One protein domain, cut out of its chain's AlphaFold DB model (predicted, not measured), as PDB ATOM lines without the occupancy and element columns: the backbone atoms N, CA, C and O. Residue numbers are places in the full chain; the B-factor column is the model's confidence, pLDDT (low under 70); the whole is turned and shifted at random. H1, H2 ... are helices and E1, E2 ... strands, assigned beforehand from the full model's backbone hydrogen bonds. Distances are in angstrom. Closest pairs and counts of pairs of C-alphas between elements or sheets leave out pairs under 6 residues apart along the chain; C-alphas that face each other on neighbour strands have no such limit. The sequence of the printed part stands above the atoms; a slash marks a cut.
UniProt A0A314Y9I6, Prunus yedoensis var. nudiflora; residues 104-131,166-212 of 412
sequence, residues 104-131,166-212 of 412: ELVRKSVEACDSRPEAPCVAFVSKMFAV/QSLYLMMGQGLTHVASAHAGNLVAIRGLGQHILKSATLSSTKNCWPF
ATOM      1  N   GLU A 104     -24.642  10.197 -11.111       61.97
ATOM      2  CA  GLU A 104     -25.758  10.498 -10.208       61.97
ATOM      3  C   GLU A 104     -26.946   9.549 -10.418       61.97
ATOM      4  O   GLU A 104     -27.610   9.178  -9.455       61.97
ATOM      5  N   LEU A 105     -27.212   9.121 -11.657       65.31
ATOM      6  CA  LEU A 105     -28.196   8.074 -11.933       65.31
ATOM      7  C   LEU A 105     -27.768   6.761 -11.280       65.31
ATOM      8  O   LEU A 105     -28.576   6.140 -10.601       65.31
ATOM      9  N   VAL A 106     -26.494   6.384 -11.419       67.38
ATOM     10  CA  VAL A 106     -25.922   5.231 -10.714       67.38
ATOM     11  C   VAL A 106     -26.103   5.367  -9.199       67.38
ATOM     12  O   VAL A 106     -26.628   4.450  -8.574       67.38
ATOM     13  N   ARG A 107     -25.741   6.517  -8.615       67.69
ATOM     14  CA  ARG A 107     -25.890   6.796  -7.178       67.69
ATOM     15  C   ARG A 107     -27.345   6.641  -6.723       67.69
ATOM     16  O   ARG A 107     -27.615   5.852  -5.826       67.69
ATOM     17  N   LYS A 108     -28.290   7.297  -7.404       67.88
ATOM     18  CA  LYS A 108     -29.732   7.221  -7.105       67.88
ATOM     19  C   LYS A 108     -30.311   5.821  -7.295       67.88
ATOM     20  O   LYS A 108     -31.169   5.412  -6.520       67.88
ATOM     21  N   SER A 109     -29.869   5.083  -8.313       72.69
ATOM     22  CA  SER A 109     -30.292   3.696  -8.537       72.69
ATOM     23  C   SER A 109     -29.767   2.758  -7.451       72.69
ATOM     24  O   SER A 109     -30.496   1.860  -7.037       72.69
ATOM     25  N   VAL A 110     -28.550   2.988  -6.946       72.38
ATOM     26  CA  VAL A 110     -28.000   2.256  -5.796       72.38
ATOM     27  C   VAL A 110     -28.762   2.607  -4.513       72.38
ATOM     28  O   VAL A 110     -29.204   1.693  -3.822       72.38
ATOM     29  N   GLU A 111     -28.999   3.893  -4.231       70.44
ATOM     30  CA  GLU A 111     -29.775   4.350  -3.063       70.44
ATOM     31  C   GLU A 111     -31.202   3.796  -3.045       70.44
ATOM     32  O   GLU A 111     -31.695   3.344  -2.016       70.44
ATOM     33  N   ALA A 112     -31.876   3.802  -4.195       72.56
ATOM     34  CA  ALA A 112     -33.238   3.296  -4.316       72.56
ATOM     35  C   ALA A 112     -33.313   1.761  -4.422       72.56
ATOM     36  O   ALA A 112     -34.418   1.225  -4.522       72.56
ATOM     37  N   CYS A 113     -32.170   1.055  -4.442       67.88
ATOM     38  CA  CYS A 113     -32.077  -0.372  -4.768       67.88
ATOM     39  C   CYS A 113     -32.896  -0.733  -6.024       67.88
ATOM     40  O   CYS A 113     -33.658  -1.708  -6.051       67.88
ATOM     41  N   ASP A 114     -32.765   0.085  -7.070       74.25
ATOM     42  CA  ASP A 114     -33.566  -0.041  -8.280       74.25
ATOM     43  C   ASP A 114     -33.230  -1.345  -9.012       74.25
ATOM     44  O   ASP A 114     -32.094  -1.595  -9.406       74.25
ATOM     45  N   SER A 115     -34.241  -2.197  -9.169       75.69
ATOM     46  CA  SER A 115     -34.120  -3.509  -9.814       75.69
ATOM     47  C   SER A 115     -34.718  -3.529 -11.225       75.69
ATOM     48  O   SER A 115     -34.920  -4.603 -11.793       75.69
ATOM     49  N   ARG A 116     -35.056  -2.361 -11.787       78.62
ATOM     50  CA  ARG A 116     -35.576  -2.248 -13.154       78.62
ATOM     51  C   ARG A 116     -34.497  -2.575 -14.193       78.62
ATOM     52  O   ARG A 116     -33.327  -2.270 -13.973       78.62
ATOM     53  N   PRO A 117     -34.875  -3.145 -15.349       74.50
ATOM     54  CA  PRO A 117     -33.924  -3.510 -16.398       74.50
ATOM     55  C   PRO A 117     -33.245  -2.299 -17.057       74.50
ATOM     56  O   PRO A 117     -32.189  -2.470 -17.661       74.50
ATOM     57  N   GLU A 118     -33.817  -1.093 -16.951       74.31
ATOM     58  CA  GLU A 118     -33.196   0.139 -17.460       74.31
ATOM     59  C   GLU A 118     -32.201   0.783 -16.477       74.31
ATOM     60  O   GLU A 118     -31.507   1.731 -16.848       74.31
ATOM     61  N   ALA A 119     -32.137   0.313 -15.225       76.19
ATOM     62  CA  ALA A 119     -31.244   0.869 -14.216       76.19
ATOM     63  C   ALA A 119     -29.803   0.348 -14.399       76.19
ATOM     64  O   ALA A 119     -29.606  -0.829 -14.719       76.19
ATOM     65  N   PRO A 120     -28.774   1.188 -14.178       76.88
ATOM     66  CA  PRO A 120     -27.390   0.742 -14.245       76.88
ATOM     67  C   PRO A 120     -27.104  -0.284 -13.142       76.88
ATOM     68  O   PRO A 120     -27.322  -0.037 -11.957       76.88
ATOM     69  N   CYS A 121     -26.576  -1.441 -13.535       79.88
ATOM     70  CA  CYS A 121     -26.162  -2.480 -12.600       79.88
ATOM     71  C   CYS A 121     -24.796  -2.128 -12.008       79.88
ATOM     72  O   CYS A 121     -23.832  -1.935 -12.761       79.88
ATOM     73  N   VAL A 122     -24.726  -2.077 -10.678       82.50
ATOM     74  CA  VAL A 122     -23.494  -1.862  -9.916       82.50
ATOM     75  C   VAL A 122     -23.375  -2.919  -8.823       82.50
ATOM     76  O   VAL A 122     -24.337  -3.205  -8.114       82.50
ATOM     77  N   ALA A 123     -22.185  -3.496  -8.675       84.00
ATOM     78  CA  ALA A 123     -21.875  -4.461  -7.629       84.00
ATOM     79  C   ALA A 123     -20.530  -4.141  -6.972       84.00
ATOM     80  O   ALA A 123     -19.561  -3.792  -7.641       84.00
ATOM     81  N   PHE A 124     -20.451  -4.307  -5.653       85.56
ATOM     82  CA  PHE A 124     -19.206  -4.164  -4.907       85.56
ATOM     83  C   PHE A 124     -18.656  -5.536  -4.515       85.56
ATOM     84  O   PHE A 124     -19.315  -6.319  -3.828       85.56
ATOM     85  N   VAL A 125     -17.428  -5.833  -4.935       87.56
ATOM     86  CA  VAL A 125     -16.723  -7.053  -4.535       87.56
ATOM     87  C   VAL A 125     -15.998  -6.778  -3.226       87.56
ATOM     88  O   VAL A 125     -14.931  -6.175  -3.210       87.56
ATOM     89  N   SER A 126     -16.598  -7.231  -2.124       82.62
ATOM     90  CA  SER A 126     -16.038  -7.060  -0.778       82.62
ATOM     91  C   SER A 126     -14.995  -8.118  -0.419       82.62
ATOM     92  O   SER A 126     -14.009  -7.803   0.245       82.62
ATOM     93  N   LYS A 127     -15.219  -9.377  -0.807       85.69
ATOM     94  CA  LYS A 127     -14.342 -10.493  -0.455       85.69
ATOM     95  C   LYS A 127     -14.319 -11.529  -1.559       85.69
ATOM     96  O   LYS A 127     -15.346 -11.847  -2.156       85.69
ATOM     97  N   MET A 128     -13.145 -12.100  -1.774       86.00
ATOM     98  CA  MET A 128     -12.952 -13.204  -2.699       86.00
ATOM     99  C   MET A 128     -12.561 -14.447  -1.914       86.00
ATOM    100  O   MET A 128     -11.901 -14.373  -0.883       86.00
ATOM    101  N   PHE A 129     -13.016 -15.608  -2.365       84.25
ATOM    102  CA  PHE A 129     -12.705 -16.874  -1.721       84.25
ATOM    103  C   PHE A 129     -12.385 -17.913  -2.789       84.25
ATOM    104  O   PHE A 129     -13.062 -18.009  -3.811       84.25
ATOM    105  N   ALA A 130     -11.321 -18.684  -2.565       80.75
ATOM    106  CA  ALA A 130     -10.942 -19.753  -3.476       80.75
ATOM    107  C   ALA A 130     -11.849 -20.969  -3.268       80.75
ATOM    108  O   ALA A 130     -11.873 -21.566  -2.186       80.75
ATOM    109  N   VAL A 131     -12.567 -21.347  -4.326       81.31
ATOM    110  CA  VAL A 131     -13.428 -22.532  -4.360       81.31
ATOM    111  C   VAL A 131     -12.816 -23.557  -5.309       81.31
ATOM    112  O   VAL A 131     -12.587 -23.239  -6.479       81.31
ATOM    113  N   GLN A 166     -19.012 -14.869 -16.024       85.06
ATOM    114  CA  GLN A 166     -19.281 -16.249 -16.446       85.06
ATOM    115  C   GLN A 166     -20.534 -16.834 -15.791       85.06
ATOM    116  O   GLN A 166     -21.358 -17.468 -16.447       85.06
ATOM    117  N   SER A 167     -20.652 -16.725 -14.466       87.12
ATOM    118  CA  SER A 167     -21.756 -17.343 -13.721       87.12
ATOM    119  C   SER A 167     -22.012 -16.633 -12.398       87.12
ATOM    120  O   SER A 167     -21.073 -16.170 -11.741       87.12
ATOM    121  N   LEU A 168     -23.284 -16.608 -11.996       89.50
ATOM    122  CA  LEU A 168     -23.761 -16.068 -10.726       89.50
ATOM    123  C   LEU A 168     -24.235 -17.200  -9.812       89.50
ATOM    124  O   LEU A 168     -24.918 -18.134 -10.244       89.50
ATOM    125  N   TYR A 169     -23.904 -17.089  -8.529       90.06
ATOM    126  CA  TYR A 169     -24.301 -18.045  -7.504       90.06
ATOM    127  C   TYR A 169     -24.860 -17.328  -6.272       90.06
ATOM    128  O   TYR A 169     -24.319 -16.311  -5.841       90.06
ATOM    129  N   LEU A 170     -25.909 -17.878  -5.665       88.62
ATOM    130  CA  LEU A 170     -26.387 -17.463  -4.349       88.62
ATOM    131  C   LEU A 170     -25.678 -18.300  -3.277       88.62
ATOM    132  O   LEU A 170     -25.569 -19.524  -3.397       88.62
ATOM    133  N   MET A 171     -25.174 -17.637  -2.237       85.12
ATOM    134  CA  MET A 171     -24.460 -18.296  -1.143       85.12
ATOM    135  C   MET A 171     -25.446 -18.728  -0.054       85.12
ATOM    136  O   MET A 171     -26.001 -17.891   0.651       85.12
ATOM    137  N   MET A 172     -25.635 -20.038   0.115       84.19
ATOM    138  CA  MET A 172     -26.507 -20.641   1.132       84.19
ATOM    139  C   MET A 172     -25.655 -21.347   2.199       84.19
ATOM    140  O   MET A 172     -25.711 -22.567   2.372       84.19
ATOM    141  N   GLY A 173     -24.795 -20.585   2.881       82.31
ATOM    142  CA  GLY A 173     -23.862 -21.104   3.886       82.31
ATOM    143  C   GLY A 173     -22.719 -21.915   3.269       82.31
ATOM    144  O   GLY A 173     -21.747 -21.342   2.785       82.31
ATOM    145  N   GLN A 174     -22.819 -23.248   3.302       77.12
ATOM    146  CA  GLN A 174     -21.822 -24.145   2.694       77.12
ATOM    147  C   GLN A 174     -22.103 -24.439   1.211       77.12
ATOM    148  O   GLN A 174     -21.207 -24.881   0.495       77.12
ATOM    149  N   GLY A 175     -23.339 -24.216   0.750       80.69
ATOM    150  CA  GLY A 175     -23.757 -24.485  -0.625       80.69
ATOM    151  C   GLY A 175     -23.747 -23.238  -1.508       80.69
ATOM    152  O   GLY A 175     -24.061 -22.138  -1.056       80.69
ATOM    153  N   LEU A 176     -23.443 -23.435  -2.791       86.88
ATOM    154  CA  LEU A 176     -23.615 -22.438  -3.849       86.88
ATOM    155  C   LEU A 176     -24.745 -22.906  -4.763       86.88
ATOM    156  O   LEU A 176     -24.688 -24.017  -5.285       86.88
ATOM    157  N   THR A 177     -25.765 -22.079  -4.973       87.56
ATOM    158  CA  THR A 177     -26.842 -22.374  -5.929       87.56
ATOM    159  C   THR A 177     -26.698 -21.474  -7.144       87.56
ATOM    160  O   THR A 177     -26.562 -20.263  -7.020       87.56
ATOM    161  N   HIS A 178     -26.673 -22.057  -8.341       88.88
ATOM    162  CA  HIS A 178     -26.534 -21.281  -9.573       88.88
ATOM    163  C   HIS A 178     -27.814 -20.476  -9.842       88.88
ATOM    164  O   HIS A 178     -28.902 -21.052  -9.884       88.88
ATOM    165  N   VAL A 179     -27.684 -19.176 -10.117       87.94
ATOM    166  CA  VAL A 179     -28.812 -18.281 -10.427       87.94
ATOM    167  C   VAL A 179     -28.569 -17.579 -11.766       87.94
ATOM    168  O   VAL A 179     -27.430 -17.344 -12.150       87.94
ATOM    169  N   ALA A 180     -29.634 -17.303 -12.521       85.38
ATOM    170  CA  ALA A 180     -29.533 -16.617 -13.813       85.38
ATOM    171  C   ALA A 180     -29.373 -15.091 -13.673       85.38
ATOM    172  O   ALA A 180     -28.681 -14.478 -14.477       85.38
ATOM    173  N   SER A 181     -29.994 -14.489 -12.659       84.12
ATOM    174  CA  SER A 181     -29.953 -13.051 -12.388       84.12
ATOM    175  C   SER A 181     -30.050 -12.774 -10.887       84.12
ATOM    176  O   SER A 181     -30.526 -13.608 -10.116       84.12
ATOM    177  N   ALA A 182     -29.584 -11.600 -10.468       83.25
ATOM    178  CA  ALA A 182     -29.643 -11.133  -9.090       83.25
ATOM    179  C   ALA A 182     -30.318  -9.760  -9.040       83.25
ATOM    180  O   ALA A 182     -30.158  -8.970  -9.967       83.25
ATOM    181  N   HIS A 183     -31.064  -9.494  -7.970       78.88
ATOM    182  CA  HIS A 183     -31.699  -8.197  -7.729       78.88
ATOM    183  C   HIS A 183     -30.790  -7.315  -6.868       78.88
ATOM    184  O   HIS A 183     -29.910  -7.829  -6.167       78.88
ATOM    185  N   ALA A 184     -31.018  -6.001  -6.906       75.12
ATOM    186  CA  ALA A 184     -30.298  -5.060  -6.058       75.12
ATOM    187  C   ALA A 184     -30.493  -5.409  -4.569       75.12
ATOM    188  O   ALA A 184     -31.561  -5.863  -4.158       75.12
ATOM    189  N   GLY A 185     -29.433  -5.257  -3.774       73.31
ATOM    190  CA  GLY A 185     -29.414  -5.619  -2.350       73.31
ATOM    191  C   GLY A 185     -29.086  -7.088  -2.047       73.31
ATOM    192  O   GLY A 185     -28.817  -7.424  -0.894       73.31
ATOM    193  N   ASN A 186     -29.036  -7.971  -3.051       77.88
ATOM    194  CA  ASN A 186     -28.670  -9.371  -2.828       77.88
ATOM    195  C   ASN A 186     -27.152  -9.582  -2.810       77.88
ATOM    196  O   ASN A 186     -26.423  -9.130  -3.693       77.88
ATOM    197  N   LEU A 187     -26.685 -10.383  -1.851       85.12
ATOM    198  CA  LEU A 187     -25.316 -10.890  -1.830       85.12
ATOM    199  C   LEU A 187     -25.185 -12.073  -2.792       85.12
ATOM    200  O   LEU A 187     -25.833 -13.107  -2.619       85.12
ATOM    201  N   VAL A 188     -24.314 -11.933  -3.790       89.31
ATOM    202  CA  VAL A 188     -24.057 -12.967  -4.798       89.31
ATOM    203  C   VAL A 188     -22.573 -13.258  -4.948       89.31
ATOM    204  O   VAL A 188     -21.722 -12.389  -4.778       89.31
ATOM    205  N   ALA A 189     -22.264 -14.505  -5.285       90.19
ATOM    206  CA  ALA A 189     -20.936 -14.938  -5.668       90.19
ATOM    207  C   ALA A 189     -20.814 -14.924  -7.195       90.19
ATOM    208  O   ALA A 189     -21.641 -15.495  -7.909       90.19
ATOM    209  N   ILE A 190     -19.758 -14.281  -7.686       89.62
ATOM    210  CA  ILE A 190     -19.490 -14.120  -9.113       89.62
ATOM    211  C   ILE A 190     -18.281 -14.970  -9.493       89.62
ATOM    212  O   ILE A 190     -17.235 -14.910  -8.845       89.62
ATOM    213  N   ARG A 191     -18.403 -15.736 -10.576       88.19
ATOM    214  CA  ARG A 191     -17.295 -16.482 -11.178       88.19
ATOM    215  C   ARG A 191     -16.781 -15.771 -12.430       88.19
ATOM    216  O   ARG A 191     -17.564 -15.241 -13.212       88.19
ATOM    217  N   GLY A 192     -15.465 -15.822 -12.639       83.06
ATOM    218  CA  GLY A 192     -14.801 -15.335 -13.857       83.06
ATOM    219  C   GLY A 192     -14.004 -14.049 -13.655       83.06
ATOM    220  O   GLY A 192     -12.992 -13.855 -14.313       83.06
ATOM    221  N   LEU A 193     -14.331 -13.252 -12.635       83.75
ATOM    222  CA  LEU A 193     -13.634 -11.994 -12.312       83.75
ATOM    223  C   LEU A 193     -12.315 -12.210 -11.553       83.75
ATOM    224  O   LEU A 193     -11.849 -11.390 -10.764       83.75
ATOM    225  N   GLY A 194     -11.721 -13.375 -11.787       77.50
ATOM    226  CA  GLY A 194     -10.479 -13.845 -11.223       77.50
ATOM    227  C   GLY A 194      -9.360 -12.822 -11.416       77.50
ATOM    228  O   GLY A 194      -8.849 -12.202 -10.494       77.50
ATOM    229  N   GLN A 195      -8.967 -12.669 -12.658       79.56
ATOM    230  CA  GLN A 195      -7.681 -12.085 -13.007       79.56
ATOM    231  C   GLN A 195      -7.656 -10.558 -12.844       79.56
ATOM    232  O   GLN A 195      -6.587  -9.977 -12.713       79.56
ATOM    233  N   HIS A 196      -8.832  -9.931 -12.781       83.19
ATOM    234  CA  HIS A 196      -8.999  -8.477 -12.808       83.19
ATOM    235  C   HIS A 196      -9.060  -7.825 -11.421       83.19
ATOM    236  O   HIS A 196      -8.873  -6.619 -11.301       83.19
ATOM    237  N   ILE A 197      -9.352  -8.598 -10.367       85.06
ATOM    238  CA  ILE A 197      -9.611  -8.056  -9.027       85.06
ATOM    239  C   ILE A 197      -8.543  -8.545  -8.051       85.06
ATOM    240  O   ILE A 197      -8.369  -9.752  -7.867       85.06
ATOM    241  N   LEU A 198      -7.886  -7.596  -7.380       78.69
ATOM    242  CA  LEU A 198      -6.887  -7.867  -6.344       78.69
ATOM    243  C   LEU A 198      -7.515  -8.105  -4.965       78.69
ATOM    244  O   LEU A 198      -7.412  -9.211  -4.449       78.69
ATOM    245  N   LYS A 199      -8.183  -7.102  -4.376       80.12
ATOM    246  CA  LYS A 199      -8.809  -7.197  -3.038       80.12
ATOM    247  C   LYS A 199     -10.279  -6.808  -3.065       80.12
ATOM    248  O   LYS A 199     -11.143  -7.601  -2.700       80.12
ATOM    249  N   SER A 200     -10.548  -5.614  -3.566       83.38
ATOM    250  CA  SER A 200     -11.883  -5.076  -3.776       83.38
ATOM    251  C   SER A 200     -11.981  -4.499  -5.181       83.38
ATOM    252  O   SER A 200     -10.979  -4.113  -5.785       83.38
ATOM    253  N   ALA A 201     -13.193  -4.480  -5.723       84.25
ATOM    254  CA  ALA A 201     -13.489  -3.785  -6.966       84.25
ATOM    255  C   ALA A 201     -14.944  -3.337  -6.980       84.25
ATOM    256  O   ALA A 201     -15.828  -4.013  -6.449       84.25
ATOM    257  N   THR A 202     -15.172  -2.209  -7.639       83.62
ATOM    258  CA  THR A 202     -16.509  -1.771  -8.023       83.62
ATOM    259  C   THR A 202     -16.750  -2.229  -9.448       83.62
ATOM    260  O   THR A 202     -15.999  -1.876 -10.353       83.62
ATOM    261  N   LEU A 203     -17.768  -3.056  -9.633       86.19
ATOM    262  CA  LEU A 203     -18.231  -3.510 -10.931       86.19
ATOM    263  C   LEU A 203     -19.386  -2.614 -11.339       86.19
ATOM    264  O   LEU A 203     -20.322  -2.429 -10.566       86.19
ATOM    265  N   SER A 204     -19.333  -2.092 -12.553       82.56
ATOM    266  CA  SER A 204     -20.430  -1.332 -13.125       82.56
ATOM    267  C   SER A 204     -20.639  -1.744 -14.569       82.56
ATOM    268  O   SER A 204     -19.690  -2.042 -15.293       82.56
ATOM    269  N   SER A 205     -21.903  -1.760 -14.974       82.62
ATOM    270  CA  SER A 205     -22.298  -1.874 -16.381       82.62
ATOM    271  C   SER A 205     -21.907  -0.640 -17.204       82.62
ATOM    272  O   SER A 205     -21.759  -0.736 -18.422       82.62
ATOM    273  N   THR A 206     -21.680   0.500 -16.548       75.62
ATOM    274  CA  THR A 206     -21.357   1.780 -17.181       75.62
ATOM    275  C   THR A 206     -19.908   2.180 -16.895       75.62
ATOM    276  O   THR A 206     -19.415   2.011 -15.781       75.62
ATOM    277  N   LYS A 207     -19.218   2.772 -17.883       69.94
ATOM    278  CA  LYS A 207     -17.817   3.225 -17.734       69.94
ATOM    279  C   LYS A 207     -17.660   4.392 -16.753       69.94
ATOM    280  O   LYS A 207     -16.631   4.502 -16.095       69.94
ATOM    281  N   ASN A 208     -18.686   5.234 -16.640       65.06
ATOM    282  CA  ASN A 208     -18.708   6.433 -15.804       65.06
ATOM    283  C   ASN A 208     -19.315   6.148 -14.420       65.06
ATOM    284  O   ASN A 208     -20.305   6.756 -14.019       65.06
ATOM    285  N   CYS A 209     -18.730   5.194 -13.697       66.25
ATOM    286  CA  CYS A 209     -19.085   4.892 -12.313       66.25
ATOM    287  C   CYS A 209     -17.963   5.356 -11.388       66.25
ATOM    288  O   CYS A 209     -16.802   5.010 -11.609       66.25
ATOM    289  N   TRP A 210     -18.305   6.089 -10.330       66.75
ATOM    290  CA  TRP A 210     -17.344   6.349  -9.262       66.75
ATOM    291  C   TRP A 210     -17.036   5.033  -8.539       66.75
ATOM    292  O   TRP A 210     -17.965   4.265  -8.265       66.75
ATOM    293  N   PRO A 211     -15.759   4.729  -8.254       69.12
ATOM    294  CA  PRO A 211     -15.434   3.580  -7.430       69.12
ATOM    295  C   PRO A 211     -16.000   3.802  -6.025       69.12
ATOM    296  O   PRO A 211     -15.908   4.899  -5.477       69.12
ATOM    297  N   PHE A 212     -16.566   2.755  -5.425       71.12
ATOM    298  CA  PHE A 212     -16.904   2.797  -4.009       71.12
ATOM    299  C   PHE A 212     -15.650   3.017  -3.169       71.12
ATOM    300  O   PHE A 212     -14.563   2.538  -3.516       71.12
TER     301      PHE A 212
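What this domain is: This is residues 104 to 131 and 166 to 212 of the 412 residues of a protein of Prunus yedoensis var. nudiflora (UniProt A0A314Y9I6). A small antiparallel sheet of three strands, E3, E2 and E4, makes one end of the domain, a short ribbon of two strands, E1 and E5, lies in the middle, and one short helix, H1, is at the other end. The three parts are loosely joined by loops, and the link of residues 180 to 187, between E3 and E4, reaches from the sheet toward the end where H1 lies. The printed part has 75 residues with one named helix and five named strands, in the order H1, E1, E2, E3, E4, E5; the larger sheet has the order E3, E2, E4, the smaller one E1, E5, and both are antiparallel. The class is mixed, helices and strands, with under half of the residues in named elements: 8 in the helix and 23 in the strands. The whole is compact, with a radius of gyration of the C-alphas of 12.9 A and spans of 36 by 25 by 18 A.

Where its parts are: The larger sheet holds E2, residues 167 to 172, 15.9 A from first to last C-alpha and the longest strand by residues; E3, residues 175 to 179, 12.7 A; and E4, residues 188 to 191, 9.9 A. C-alpha 167, where E2 begins, is at (-21.756, -17.343, -13.721). The smaller sheet holds E1, residues 122 to 125, 10.1 A, and E5, residues 201 to 204, 9.6 A. C-alpha 204, where E5 ends, is at (-20.430, -1.332, -13.125). The helix H1 has residues 104 to 111 and measures 10.2 A, and its first C-alpha, that of Glu 104, is at (-25.758, 10.498, -10.208).

How they stand to each other: In the sheet of three, E2 is the inner strand, and E3 and E4 are the edge strands. E2 and E3 form a hairpin, antiparallel with 138 degrees between their directions; N 170 and O 177 are 2.8 A apart and N 177 and O 170 are 3.0 A apart, both within hydrogen-bond range. E2 and E4 are antiparallel at 139 degrees, with N 169 and O 189 at 2.8 A and N 191 and O 167 at 2.9 A, again within hydrogen-bond range. E3 and E4 are only just apart, their closest C-alphas 8.2 A from each other. The C-alphas of this sheet lie up to 3.9 A off the best plane through them. E1 and E5 are antiparallel neighbours at 163 degrees: the C-alphas of Val 122 and Ser 204 face each other at 4.5 A, and N 203 and O 123 are within hydrogen-bond range at 2.8 A. E1 is apart from E3, E4 and E2, and E5 is apart from E2, E3 and E4. H1 is not on the sheet of three and is apart from E5; the closest C-alphas of H1 and E1 are those of Val 110 and Val 122, 7.4 A apart. In H1 every O i to N i+4 pair is within hydrogen-bond range.

The domain as a whole: The two C-alphas farthest apart are those of Glu 104 and Gln 174, at 37.2 A, while the first and last printed C-alphas, those of Glu 104 and Phe 212, are 13.3 A apart. Residues 132 to 165 are cut out and not printed, and C-alphas 131 and 166 are 14.8 A apart across the cut; the link from E1 to E2 runs across it. Of the links that are printed whole, E2 to E3 is tight, H1 to E1, E3 to E4 and E4 to E5 are short, and none is long. The mean pLDDT of the printed part is 79.7, and the model's confidence is low, under 70, at residues 104 to 108, residue 113 and residues 207 to 211.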